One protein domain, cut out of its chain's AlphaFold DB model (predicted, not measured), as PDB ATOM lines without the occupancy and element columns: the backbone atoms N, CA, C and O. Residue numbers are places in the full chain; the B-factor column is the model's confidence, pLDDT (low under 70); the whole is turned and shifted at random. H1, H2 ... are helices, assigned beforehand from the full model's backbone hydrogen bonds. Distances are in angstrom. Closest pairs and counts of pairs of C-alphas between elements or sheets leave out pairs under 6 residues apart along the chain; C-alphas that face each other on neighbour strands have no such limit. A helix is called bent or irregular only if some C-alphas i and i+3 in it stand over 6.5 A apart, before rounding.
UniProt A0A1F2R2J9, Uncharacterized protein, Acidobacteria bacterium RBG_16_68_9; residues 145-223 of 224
ATOM      1  N   CYS A 145      19.854 -28.977  17.526       92.25
ATOM      2  CA  CYS A 145      21.125 -28.701  18.176       92.25
ATOM      3  C   CYS A 145      21.685 -27.367  17.670       92.25
ATOM      4  O   CYS A 145      21.564 -27.046  16.491       92.25
ATOM      5  N   LEU A 146      22.305 -26.601  18.568       87.62
ATOM      6  CA  LEU A 146      23.026 -25.377  18.202       87.62
ATOM      7  C   LEU A 146      24.475 -25.658  17.769       87.62
ATOM      8  O   LEU A 146      25.160 -24.760  17.296       87.62
ATOM      9  N   GLY A 147      24.959 -26.886  17.977       85.50
ATOM     10  CA  GLY A 147      26.272 -27.331  17.514       85.50
ATOM     11  C   GLY A 147      26.184 -28.026  16.158       85.50
ATOM     12  O   GLY A 147      25.135 -28.556  15.803       85.50
ATOM     13  N   ASN A 148      27.307 -28.070  15.443       84.12
ATOM     14  CA  ASN A 148      27.419 -28.786  14.175       84.12
ATOM     15  C   ASN A 148      27.486 -30.307  14.357       84.12
ATOM     16  O   ASN A 148      28.036 -30.827  15.340       84.12
ATOM     17  N   GLY A 149      26.986 -31.006  13.341       87.12
ATOM     18  CA  GLY A 149      27.097 -32.450  13.191       87.12
ATOM     19  C   GLY A 149      25.769 -33.198  13.326       87.12
ATOM     20  O   GLY A 149      24.734 -32.619  13.659       87.12
ATOM     21  N   PRO A 150      25.789 -34.515  13.068       87.50
ATOM     22  CA  PRO A 150      24.568 -35.305  12.929       87.50
ATOM     23  C   PRO A 150      23.845 -35.554  14.259       87.50
ATOM     24  O   PRO A 150      22.624 -35.663  14.272       87.50
ATOM     25  N   LEU A 151      24.587 -35.603  15.369       91.75
ATOM     26  CA  LEU A 151      24.063 -35.920  16.699       91.75
ATOM     27  C   LEU A 151      23.839 -34.671  17.554       91.75
ATOM     28  O   LEU A 151      24.680 -33.766  17.602       91.75
ATOM     29  N   HIS A 152      22.750 -34.672  18.325       95.06
ATOM     30  CA  HIS A 152      22.454 -33.641  19.319       95.06
ATOM     31  C   HIS A 152      23.503 -33.651  20.438       95.06
ATOM     32  O   HIS A 152      23.811 -34.688  21.016       95.06
ATOM     33  N   CYS A 153      24.075 -32.493  20.779       95.00
ATOM     34  CA  CYS A 153      25.205 -32.439  21.713       95.00
ATOM     35  C   CYS A 153      24.836 -32.728  23.176       95.00
ATOM     36  O   CYS A 153      25.724 -33.005  23.976       95.00
ATOM     37  N   GLY A 154      23.558 -32.596  23.547       95.56
ATOM     38  CA  GLY A 154      23.085 -32.799  24.922       95.56
ATOM     39  C   GLY A 154      23.328 -31.643  25.896       95.56
ATOM     40  O   GLY A 154      22.696 -31.584  26.940       95.56
ATOM     41  N   ARG A 155      24.192 -30.680  25.561       93.50
ATOM     42  CA  ARG A 155      24.606 -29.619  26.502       93.50
ATOM     43  C   ARG A 155      24.002 -28.246  26.220       93.50
ATOM     44  O   ARG A 155      23.896 -27.419  27.119       93.50
ATOM     45  N   CYS A 156      23.610 -27.972  24.974       91.06
ATOM     46  CA  CYS A 156      23.010 -26.684  24.626       91.06
ATOM     47  C   CYS A 156      21.540 -26.603  25.063       91.06
ATOM     48  O   CYS A 156      20.832 -27.614  25.105       91.06
ATOM     49  N   SER A 157      21.056 -25.383  25.303       89.75
ATOM     50  CA  SER A 157      19.677 -25.101  25.718       89.75
ATOM     51  C   SER A 157      18.621 -25.782  24.836       89.75
ATOM     52  O   SER A 157      17.647 -26.327  25.356       89.75
ATOM     53  N   SER A 158      18.814 -25.819  23.515       91.12
ATOM     54  CA  SER A 158      17.896 -26.489  22.587       91.12
ATOM     55  C   SER A 158      17.912 -28.018  22.711       91.12
ATOM     56  O   SER A 158      16.857 -28.645  22.601       91.12
ATOM     57  N   CYS A 159      19.075 -28.631  22.977       95.12
ATOM     58  CA  CYS A 159      19.173 -30.075  23.229       95.12
ATOM     59  C   CYS A 159      18.500 -30.456  24.547       95.12
ATOM     60  O   CYS A 159      17.740 -31.419  24.572       95.12
ATOM     61  N   ILE A 160      18.716 -29.674  25.607       95.56
ATOM     62  CA  ILE A 160      18.092 -29.913  26.915       95.56
ATOM     63  C   ILE A 160      16.569 -29.835  26.789       95.56
ATOM     64  O   ILE A 160      15.868 -30.748  27.213       95.56
ATOM     65  N   GLN A 161      16.038 -28.798  26.130       94.62
ATOM     66  CA  GLN A 161      14.595 -28.686  25.884       94.62
ATOM     67  C   GLN A 161      14.035 -29.861  25.080       94.62
ATOM     68  O   GLN A 161      12.941 -30.335  25.373       94.62
ATOM     69  N   ARG A 162      14.762 -30.316  24.049       96.25
ATOM     70  CA  ARG A 162      14.363 -31.472  23.235       96.25
ATOM     71  C   ARG A 162      14.316 -32.745  24.078       96.25
ATOM     72  O   ARG A 162      13.313 -33.443  24.035       96.25
ATOM     73  N   TYR A 163      15.353 -33.005  24.867       97.62
ATOM     74  CA  TYR A 163      15.407 -34.153  25.769       97.62
ATOM     75  C   TYR A 163      14.275 -34.132  26.796       97.62
ATOM     76  O   TYR A 163      13.567 -35.123  26.935       97.62
ATOM     77  N   VAL A 164      14.060 -32.993  27.465       97.75
ATOM     78  CA  VAL A 164      12.977 -32.818  28.445       97.75
ATOM     79  C   VAL A 164      11.619 -33.083  27.798       97.75
ATOM     80  O   VAL A 164      10.826 -33.854  28.335       97.75
ATOM     81  N   ALA A 165      11.371 -32.503  26.620       97.50
ATOM     82  CA  ALA A 165      10.132 -32.715  25.884       97.50
ATOM     83  C   ALA A 165       9.932 -34.188  25.505       97.50
ATOM     84  O   ALA A 165       8.824 -34.699  25.621       97.50
ATOM     85  N   PHE A 166      10.986 -34.883  25.079       97.62
ATOM     86  CA  PHE A 166      10.903 -36.288  24.686       97.62
ATOM     87  C   PHE A 166      10.698 -37.214  25.885       97.62
ATOM     88  O   PHE A 166       9.740 -37.985  25.882       97.62
ATOM     89  N   LYS A 167      11.496 -37.073  26.952       97.38
ATOM     90  CA  LYS A 167      11.320 -37.840  28.194       97.38
ATOM     91  C   LYS A 167       9.923 -37.668  28.786       97.38
ATOM     92  O   LYS A 167       9.283 -38.658  29.119       97.38
ATOM     93  N   ASN A 168       9.425 -36.433  28.874       97.94
ATOM     94  CA  ASN A 168       8.098 -36.158  29.440       97.94
ATOM     95  C   ASN A 168       6.938 -36.704  28.591       97.94
ATOM     96  O   ASN A 168       5.831 -36.827  29.108       97.94
ATOM     97  N   ASN A 169       7.176 -37.026  27.316       97.38
ATOM     98  CA  ASN A 169       6.205 -37.669  26.429       97.38
ATOM     99  C   ASN A 169       6.490 -39.173  26.231       97.38
ATOM    100  O   ASN A 169       5.982 -39.767  25.287       97.38
ATOM    101  N   GLY A 170       7.318 -39.789  27.085       95.94
ATOM    102  CA  GLY A 170       7.596 -41.229  27.035       95.94
ATOM    103  C   GLY A 170       8.435 -41.683  25.836       95.94
ATOM    104  O   GLY A 170       8.507 -42.876  25.558       95.94
ATOM    105  N   LEU A 171       9.077 -40.758  25.121       96.06
ATOM    106  CA  LEU A 171       9.923 -41.094  23.980       96.06
ATOM    107  C   LEU A 171      11.303 -41.582  24.447       96.06
ATOM    108  O   LEU A 171      11.948 -40.961  25.300       96.06
ATOM    109  N   GLY A 172      11.770 -42.682  23.853       94.06
ATOM    110  CA  GLY A 172      13.078 -43.271  24.136       94.06
ATOM    111  C   GLY A 172      14.221 -42.366  23.678       94.06
ATOM    112  O   GLY A 172      14.399 -42.137  22.486       94.06
ATOM    113  N   VAL A 173      15.007 -41.868  24.628       96.12
ATOM    114  CA  VAL A 173      16.218 -41.067  24.391       96.12
ATOM    115  C   VAL A 173      17.422 -41.797  24.979       96.12
ATOM    116  O   VAL A 173      17.298 -42.371  26.067       96.12
ATOM    117  N   GLY A 174      18.559 -41.749  24.291       96.19
ATOM    118  CA  GLY A 174      19.737 -42.552  24.621       96.19
ATOM    119  C   GLY A 174      21.024 -42.005  24.010       96.19
ATOM    120  O   GLY A 174      21.014 -40.975  23.323       96.19
ATOM    121  N   LEU A 175      22.134 -42.681  24.296       96.31
ATOM    122  CA  LEU A 175      23.394 -42.475  23.585       96.31
ATOM    123  C   LEU A 175      23.301 -43.081  22.169       96.31
ATOM    124  O   LEU A 175      22.300 -43.725  21.839       96.31
ATOM    125  N   PRO A 176      24.295 -42.848  21.293       95.38
ATOM    126  CA  PRO A 176      24.263 -43.381  19.935       95.38
ATOM    127  C   PRO A 176      24.092 -44.905  19.926       95.38
ATOM    128  O   PRO A 176      24.820 -45.614  20.618       95.38
ATOM    129  N   GLY A 177      23.128 -45.396  19.148       92.88
ATOM    130  CA  GLY A 177      22.762 -46.809  19.043       92.88
ATOM    131  C   GLY A 177      21.796 -47.320  20.118       92.88
ATOM    132  O   GLY A 177      21.313 -48.442  19.999       92.88
ATOM    133  N   GLU A 178      21.480 -46.533  21.150       93.44
ATOM    134  CA  GLU A 178      20.646 -46.994  22.273       93.44
ATOM    135  C   GLU A 178      19.158 -46.661  22.111       93.44
ATOM    136  O   GLU A 178      18.308 -47.272  22.762       93.44
ATOM    137  N   ALA A 179      18.815 -45.658  21.300       93.31
ATOM    138  CA  ALA A 179      17.445 -45.171  21.185       93.31
ATOM    139  C   ALA A 179      17.184 -44.446  19.861       93.31
ATOM    140  O   ALA A 179      18.101 -43.981  19.197       93.31
ATOM    141  N   LEU A 180      15.904 -44.250  19.528       92.19
ATOM    142  CA  LEU A 180      15.488 -43.474  18.352       92.19
ATOM    143  C   LEU A 180      15.968 -42.011  18.400       92.19
ATOM    144  O   LEU A 180      16.203 -41.388  17.366       92.19
ATOM    145  N   PHE A 181      16.062 -41.437  19.600       94.94
ATOM    146  CA  PHE A 181      16.451 -40.046  19.806       94.94
ATOM    147  C   PHE A 181      17.802 -39.965  20.515       94.94
ATOM    148  O   PHE A 181      17.888 -40.010  21.745       94.94
ATOM    149  N   GLU A 182      18.850 -39.820  19.715       95.06
ATOM    150  CA  GLU A 182      20.231 -39.950  20.168       95.06
ATOM    151  C   GLU A 182      20.866 -38.616  20.567       95.06
ATOM    152  O   GLU A 182      20.643 -37.567  19.950       95.06
ATOM    153  N   PHE A 183      21.720 -38.672  21.588       96.50
ATOM    154  CA  PHE A 183      22.520 -37.543  22.049       96.50
ATOM    155  C   PHE A 183      23.972 -37.970  22.282       96.50
ATOM    156  O   PHE A 183      24.232 -39.054  22.786       96.50
ATOM    157  N   LYS A 184      24.932 -37.078  22.007       96.31
ATOM    158  CA  LYS A 184      26.350 -37.286  22.367       96.31
ATOM    159  C   LYS A 184      26.540 -37.420  23.882       96.31
ATOM    160  O   LYS A 184      27.409 -38.145  24.345       96.31
ATOM    161  N   HIS A 185      25.730 -36.683  24.639       95.81
ATOM    162  CA  HIS A 185      25.666 -36.732  26.093       95.81
ATOM    163  C   HIS A 185      24.208 -36.620  26.520       95.81
ATOM    164  O   HIS A 185      23.468 -35.810  25.962       95.81
ATOM    165  N   LEU A 186      23.787 -37.388  27.520       96.69
ATOM    166  CA  LEU A 186      22.451 -37.224  28.083       96.69
ATOM    167  C   LEU A 186      22.417 -35.963  28.963       96.69
ATOM    168  O   LEU A 186      23.258 -35.835  29.853       96.69
ATOM    169  N   PRO A 187      21.479 -35.026  28.724       96.88
ATOM    170  CA  PRO A 187      21.329 -33.832  29.545       96.88
ATOM    171  C   PRO A 187      21.163 -34.144  31.032       96.88
ATOM    172  O   PRO A 187      20.390 -35.026  31.409       96.88
ATOM    173  N   THR A 188      21.822 -33.356  31.876       96.38
ATOM    174  CA  THR A 188      21.709 -33.440  33.336       96.38
ATOM    175  C   THR A 188      21.047 -32.195  33.929       96.38
ATOM    176  O   THR A 188      20.903 -31.154  33.281       96.38
ATOM    177  N   TRP A 189      20.682 -32.268  35.213       95.62
ATOM    178  CA  TRP A 189      20.238 -31.085  35.957       95.62
ATOM    179  C   TRP A 189      21.307 -29.985  36.013       95.62
ATOM    180  O   TRP A 189      20.971 -28.803  35.963       95.62
ATOM    181  N   ALA A 190      22.589 -30.356  36.085       94.31
ATOM    182  CA  ALA A 190      23.684 -29.391  36.085       94.31
ATOM    183  C   ALA A 190      23.740 -28.619  34.758       94.31
ATOM    184  O   ALA A 190      23.823 -27.391  34.779       94.31
ATOM    185  N   ASP A 191      23.582 -29.308  33.621       94.31
ATOM    186  CA  ASP A 191      23.518 -28.663  32.302       94.31
ATOM    187  C   ASP A 191      22.322 -27.702  32.203       94.31
ATOM    188  O   ASP A 191      22.448 -26.599  31.662       94.31
ATOM    189  N   TYR A 192      21.160 -28.092  32.750       93.81
ATOM    190  CA  TYR A 192      19.976 -27.229  32.806       93.81
ATOM    191  C   TYR A 192      20.235 -25.958  33.620       93.81
ATOM    192  O   TYR A 192      19.958 -24.856  33.143       93.81
ATOM    193  N   VAL A 193      20.784 -26.096  34.831       91.50
ATOM    194  CA  VAL A 193      21.097 -24.958  35.707       91.50
ATOM    195  C   VAL A 193      22.120 -24.033  35.051       91.50
ATOM    196  O   VAL A 193      21.945 -22.818  35.092       91.50
ATOM    197  N   GLU A 194      23.146 -24.583  34.406       90.69
ATOM    198  CA  GLU A 194      24.163 -23.785  33.720       90.69
ATOM    199  C   GLU A 194      23.569 -22.975  32.558       90.69
ATOM    200  O   GLU A 194      23.791 -21.768  32.457       90.69
ATOM    201  N   ASN A 195      22.701 -23.585  31.746       87.12
ATOM    202  CA  ASN A 195      21.976 -22.864  30.695       87.12
ATOM    203  C   ASN A 195      20.978 -21.836  31.260       87.12
ATOM    204  O   ASN A 195      20.764 -20.785  30.659       87.12
ATOM    205  N   ALA A 196      20.366 -22.096  32.416       84.81
ATOM    206  CA  ALA A 196      19.469 -21.133  33.048       84.81
ATOM    207  C   ALA A 196      20.220 -19.880  33.538       84.81
ATOM    208  O   ALA A 196      19.674 -18.776  33.470       84.81
ATOM    209  N   LYS A 197      21.481 -20.018  33.979       81.62
ATOM    210  CA  LYS A 197      22.326 -18.872  34.369       81.62
ATOM    211  C   LYS A 197      22.612 -17.954  33.186       81.62
ATOM    212  O   LYS A 197      22.467 -16.741  33.322       81.62
ATOM    213  N   THR A 198      22.964 -18.513  32.029       71.12
ATOM    214  CA  THR A 198      23.254 -17.716  30.822       71.12
ATOM    215  C   THR A 198      22.012 -17.003  30.288       71.12
ATOM    216  O   THR A 198      22.117 -15.932  29.698       71.12
ATOM    217  N   GLN A 199      20.820 -17.533  30.571       69.06
ATOM    218  CA  GLN A 199      19.537 -16.915  30.222       69.06
ATOM    219  C   GLN A 199      19.032 -15.896  31.252       69.06
ATOM    220  O   GLN A 199      18.029 -15.225  31.003       69.06
ATOM    221  N   ARG A 200      19.713 -15.731  32.393       70.75
ATOM    222  CA  ARG A 200      19.290 -14.814  33.463       70.75
ATOM    223  C   ARG A 200      19.271 -13.352  33.012       70.75
ATOM    224  O   ARG A 200      18.389 -12.610  33.428       70.75
ATOM    225  N   SER A 201      20.182 -12.949  32.126       66.25
ATOM    226  CA  SER A 201      20.200 -11.603  31.522       66.25
ATOM    227  C   SER A 201      18.985 -11.332  30.620       66.25
ATOM    228  O   SER A 201      18.560 -10.186  30.453       66.25
ATOM    229  N   LEU A 202      18.380 -12.395  30.081       66.38
ATOM    230  CA  LEU A 202      17.171 -12.354  29.259       66.38
ATOM    231  C   LEU A 202      15.890 -12.485  30.093       66.38
ATOM    232  O   LEU A 202      14.795 -12.460  29.529       66.38
ATOM    233  N   PHE A 203      16.006 -12.610  31.422       71.62
ATOM    234  CA  PHE A 203      14.848 -12.686  32.300       71.62
ATOM    235  C   PHE A 203      13.987 -11.432  32.156       71.62
ATOM    236  O   PHE A 203      14.469 -10.294  32.116       71.62
ATOM    237  N   ARG A 204      12.679 -11.662  32.090       74.50
ATOM    238  CA  ARG A 204      11.655 -10.626  32.087       74.50
ATOM    239  C   ARG A 204      10.559 -11.033  33.074       74.50
ATOM    240  O   ARG A 204      10.077 -12.162  32.960       74.50
ATOM    241  N   PRO A 205      10.137 -10.160  34.009       78.00
ATOM    242  CA  PRO A 205       9.153 -10.511  35.036       78.00
ATOM    243  C   PRO A 205       7.844 -11.087  34.479       78.00
ATOM    244  O   PRO A 205       7.320 -12.061  35.010       78.00
ATOM    245  N   TRP A 206       7.356 -10.564  33.351       76.12
ATOM    246  CA  TRP A 206       6.129 -11.042  32.700       76.12
ATOM    247  C   TRP A 206       6.240 -12.452  32.089       76.12
ATOM    248  O   TRP A 206       5.222 -13.061  31.775       76.12
ATOM    249  N   ASN A 207       7.448 -13.010  31.971       77.94
ATOM    250  CA  ASN A 207       7.678 -14.380  31.505       77.94
ATOM    251  C   ASN A 207       7.760 -15.400  32.661       77.94
ATOM    252  O   ASN A 207       8.083 -16.566  32.431       77.94
ATOM    253  N   MET A 208       7.481 -15.007  33.912       84.31
ATOM    254  CA  MET A 208       7.643 -15.875  35.090       84.31
ATOM    255  C   MET A 208       6.862 -17.192  34.984       84.31
ATOM    256  O   MET A 208       7.403 -18.250  35.300       84.31
ATOM    257  N   VAL A 209       5.632 -17.152  34.460       85.50
ATOM    258  CA  VAL A 209       4.806 -18.355  34.256       85.50
ATOM    259  C   VAL A 209       5.482 -19.337  33.296       85.50
ATOM    260  O   VAL A 209       5.527 -20.535  33.566       85.50
ATOM    261  N   MET A 210       6.066 -18.845  32.199       85.88
ATOM    262  CA  MET A 210       6.839 -19.681  31.278       85.88
ATOM    263  C   MET A 210       8.025 -20.334  31.994       85.88
ATOM    264  O   MET A 210       8.226 -21.541  31.853       85.88
ATOM    265  N   TYR A 211       8.815 -19.555  32.741       86.19
ATOM    266  CA  TYR A 211       9.987 -20.082  33.444       86.19
ATOM    267  C   TYR A 211       9.598 -21.155  34.462       86.19
ATOM    268  O   TYR A 211      10.228 -22.211  34.489       86.19
ATOM    269  N   ALA A 212       8.532 -20.930  35.232       90.38
ATOM    270  CA  ALA A 212       8.016 -21.901  36.192       90.38
ATOM    271  C   ALA A 212       7.595 -23.213  35.509       90.38
ATOM    272  O   ALA A 212       7.983 -24.293  35.957       90.38
ATOM    273  N   ARG A 213       6.877 -23.128  34.380       92.50
ATOM    274  CA  ARG A 213       6.466 -24.307  33.595       92.50
ATOM    275  C   ARG A 213       7.671 -25.087  33.070       92.50
ATOM    276  O   ARG A 213       7.758 -26.292  33.286       92.50
ATOM    277  N   ARG A 214       8.638 -24.404  32.446       91.12
ATOM    278  CA  ARG A 214       9.865 -25.038  31.918       91.12
ATOM    279  C   ARG A 214      10.713 -25.671  33.020       91.12
ATOM    280  O   ARG A 214      11.255 -26.754  32.822       91.12
ATOM    281  N   TYR A 215      10.794 -25.025  34.180       92.56
ATOM    282  CA  TYR A 215      11.491 -25.556  35.348       92.56
ATOM    283  C   TYR A 215      10.824 -26.827  35.887       92.56
ATOM    284  O   TYR A 215      11.510 -27.820  36.121       92.56
ATOM    285  N   ALA A 216       9.494 -26.831  36.027       95.12
ATOM    286  CA  ALA A 216       8.745 -28.007  36.469       95.12
ATOM    287  C   ALA A 216       8.897 -29.194  35.498       95.12
ATOM    288  O   ALA A 216       9.097 -30.332  35.927       95.12
ATOM    289  N   GLU A 217       8.860 -28.932  34.189       96.31
ATOM    290  CA  GLU A 217       9.094 -29.947  33.155       96.31
ATOM    291  C   GLU A 217      10.514 -30.518  33.209       96.31
ATOM    292  O   GLU A 217      10.688 -31.733  33.104       96.31
ATOM    293  N   ALA A 218      11.521 -29.658  33.389       96.19
ATOM    294  CA  ALA A 218      12.912 -30.078  33.501       96.19
ATOM    295  C   ALA A 218      13.150 -30.923  34.756       96.19
ATOM    296  O   ALA A 218      13.816 -31.950  34.669       96.19
ATOM    297  N   ARG A 219      12.572 -30.537  35.902       96.00
ATOM    298  CA  ARG A 219      12.653 -31.300  37.160       96.00
ATOM    299  C   ARG A 219      12.154 -32.728  36.999       96.00
ATOM    300  O   ARG A 219      12.862 -33.674  37.332       96.00
ATOM    301  N   ARG A 220      10.977 -32.874  36.384       95.75
ATOM    302  CA  ARG A 220      10.378 -34.179  36.087       95.75
ATOM    303  C   ARG A 220      11.279 -35.037  35.196       95.75
ATOM    304  O   ARG A 220      11.548 -36.182  35.534       95.75
ATOM    305  N   ALA A 221      11.759 -34.486  34.082       96.00
ATOM    306  CA  ALA A 221      12.534 -35.240  33.095       96.00
ATOM    307  C   ALA A 221      13.975 -35.562  33.534       96.00
ATOM    308  O   ALA A 221      14.568 -36.517  33.034       96.00
ATOM    309  N   LEU A 222      14.556 -34.747  34.421       95.31
ATOM    310  CA  LEU A 222      15.951 -34.851  34.869       95.31
ATOM    311  C   LEU A 222      16.086 -35.427  36.291       95.31
ATOM    312  O   LEU A 222      17.194 -35.452  36.822       95.31
ATOM    313  N   GLY A 223      14.984 -35.881  36.900       87.75
ATOM    314  CA  GLY A 223      14.980 -36.603  38.178       87.75
ATOM    315  C   GLY A 223      15.271 -35.740  39.412       87.75
ATOM    316  O   GLY A 223      16.092 -36.130  40.242       87.75
TER     317      GLY A 223
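What this domain is: This is residues 145 to 223 of the 224 residues of an uncharacterized protein of Acidobacteria bacterium RBG_16_68_9 (UniProt A0A1F2R2J9). H2 and H3 form an open helical hairpin that meets near the beginning of H2 and the end of H3, and H1 crosses from H2 to the last turns of H3. The long stretches 145 to 156 and 169 to 188 lie toward the other side of H1, while residues 204 to 210 stick out at the far end of the hairpin. The printed part has 79 residues with three named helices, H1, H2, H3 in chain order, and no named strand; the class is all helix. It is compact, with a radius of gyration of the C-alphas of 12.9 A, but elongated, spanning 42 by 27 by 17 A.

How they stand to each other: Start at H1, residues 157 to 168, which with residues 157 to 160 alone touches H2, residues 189 to 198. Their closest C-alphas, Ser 157 and Asn 195, are 5.9 A apart, and this hairpin has a steep tilt of 40 degrees, opposite ways. H3, residues 205 to 222, touches H1 with 217 to 222 alone; the closest C-alphas, Val 164 and Ala 221, are 5.3 A apart, at a steep tilt of 59 degrees, the same way. H3 touches H2 with 218 to 222 alone, closest at the C-alphas of Trp 189 and Leu 222, 5.8 A, in a hairpin at a shallow tilt of 21 degrees, opposite ways. The helix packing is only just mostly crossed, one of three tilts being shallow. Every O i to N i+4 pair is within hydrogen-bond range in H1 and H2, and 12 of 14 in H3.

Where its parts are: Find C-alpha 157 at (19.677, -25.101, 25.718); H1 runs 16.4 A from there. H2 runs 14.6 A. H3 runs 25.3 A, from C-alpha 205 at (9.153, -10.511, 35.036) to C-alpha 222 at (15.951, -34.851, 34.869). It is irregular, with C-alphas 206 and 209 7.6 A apart, and has a kink of 26 degrees near residue 212.

The domain as a whole: The farthest C-alphas, Gly 177 and Pro 205, are 41.9 A apart. The printed part has no cut; the H1 to H2 link is long, 20 residues. Look for pLDDT under 70 at residues 199, 201 and 202.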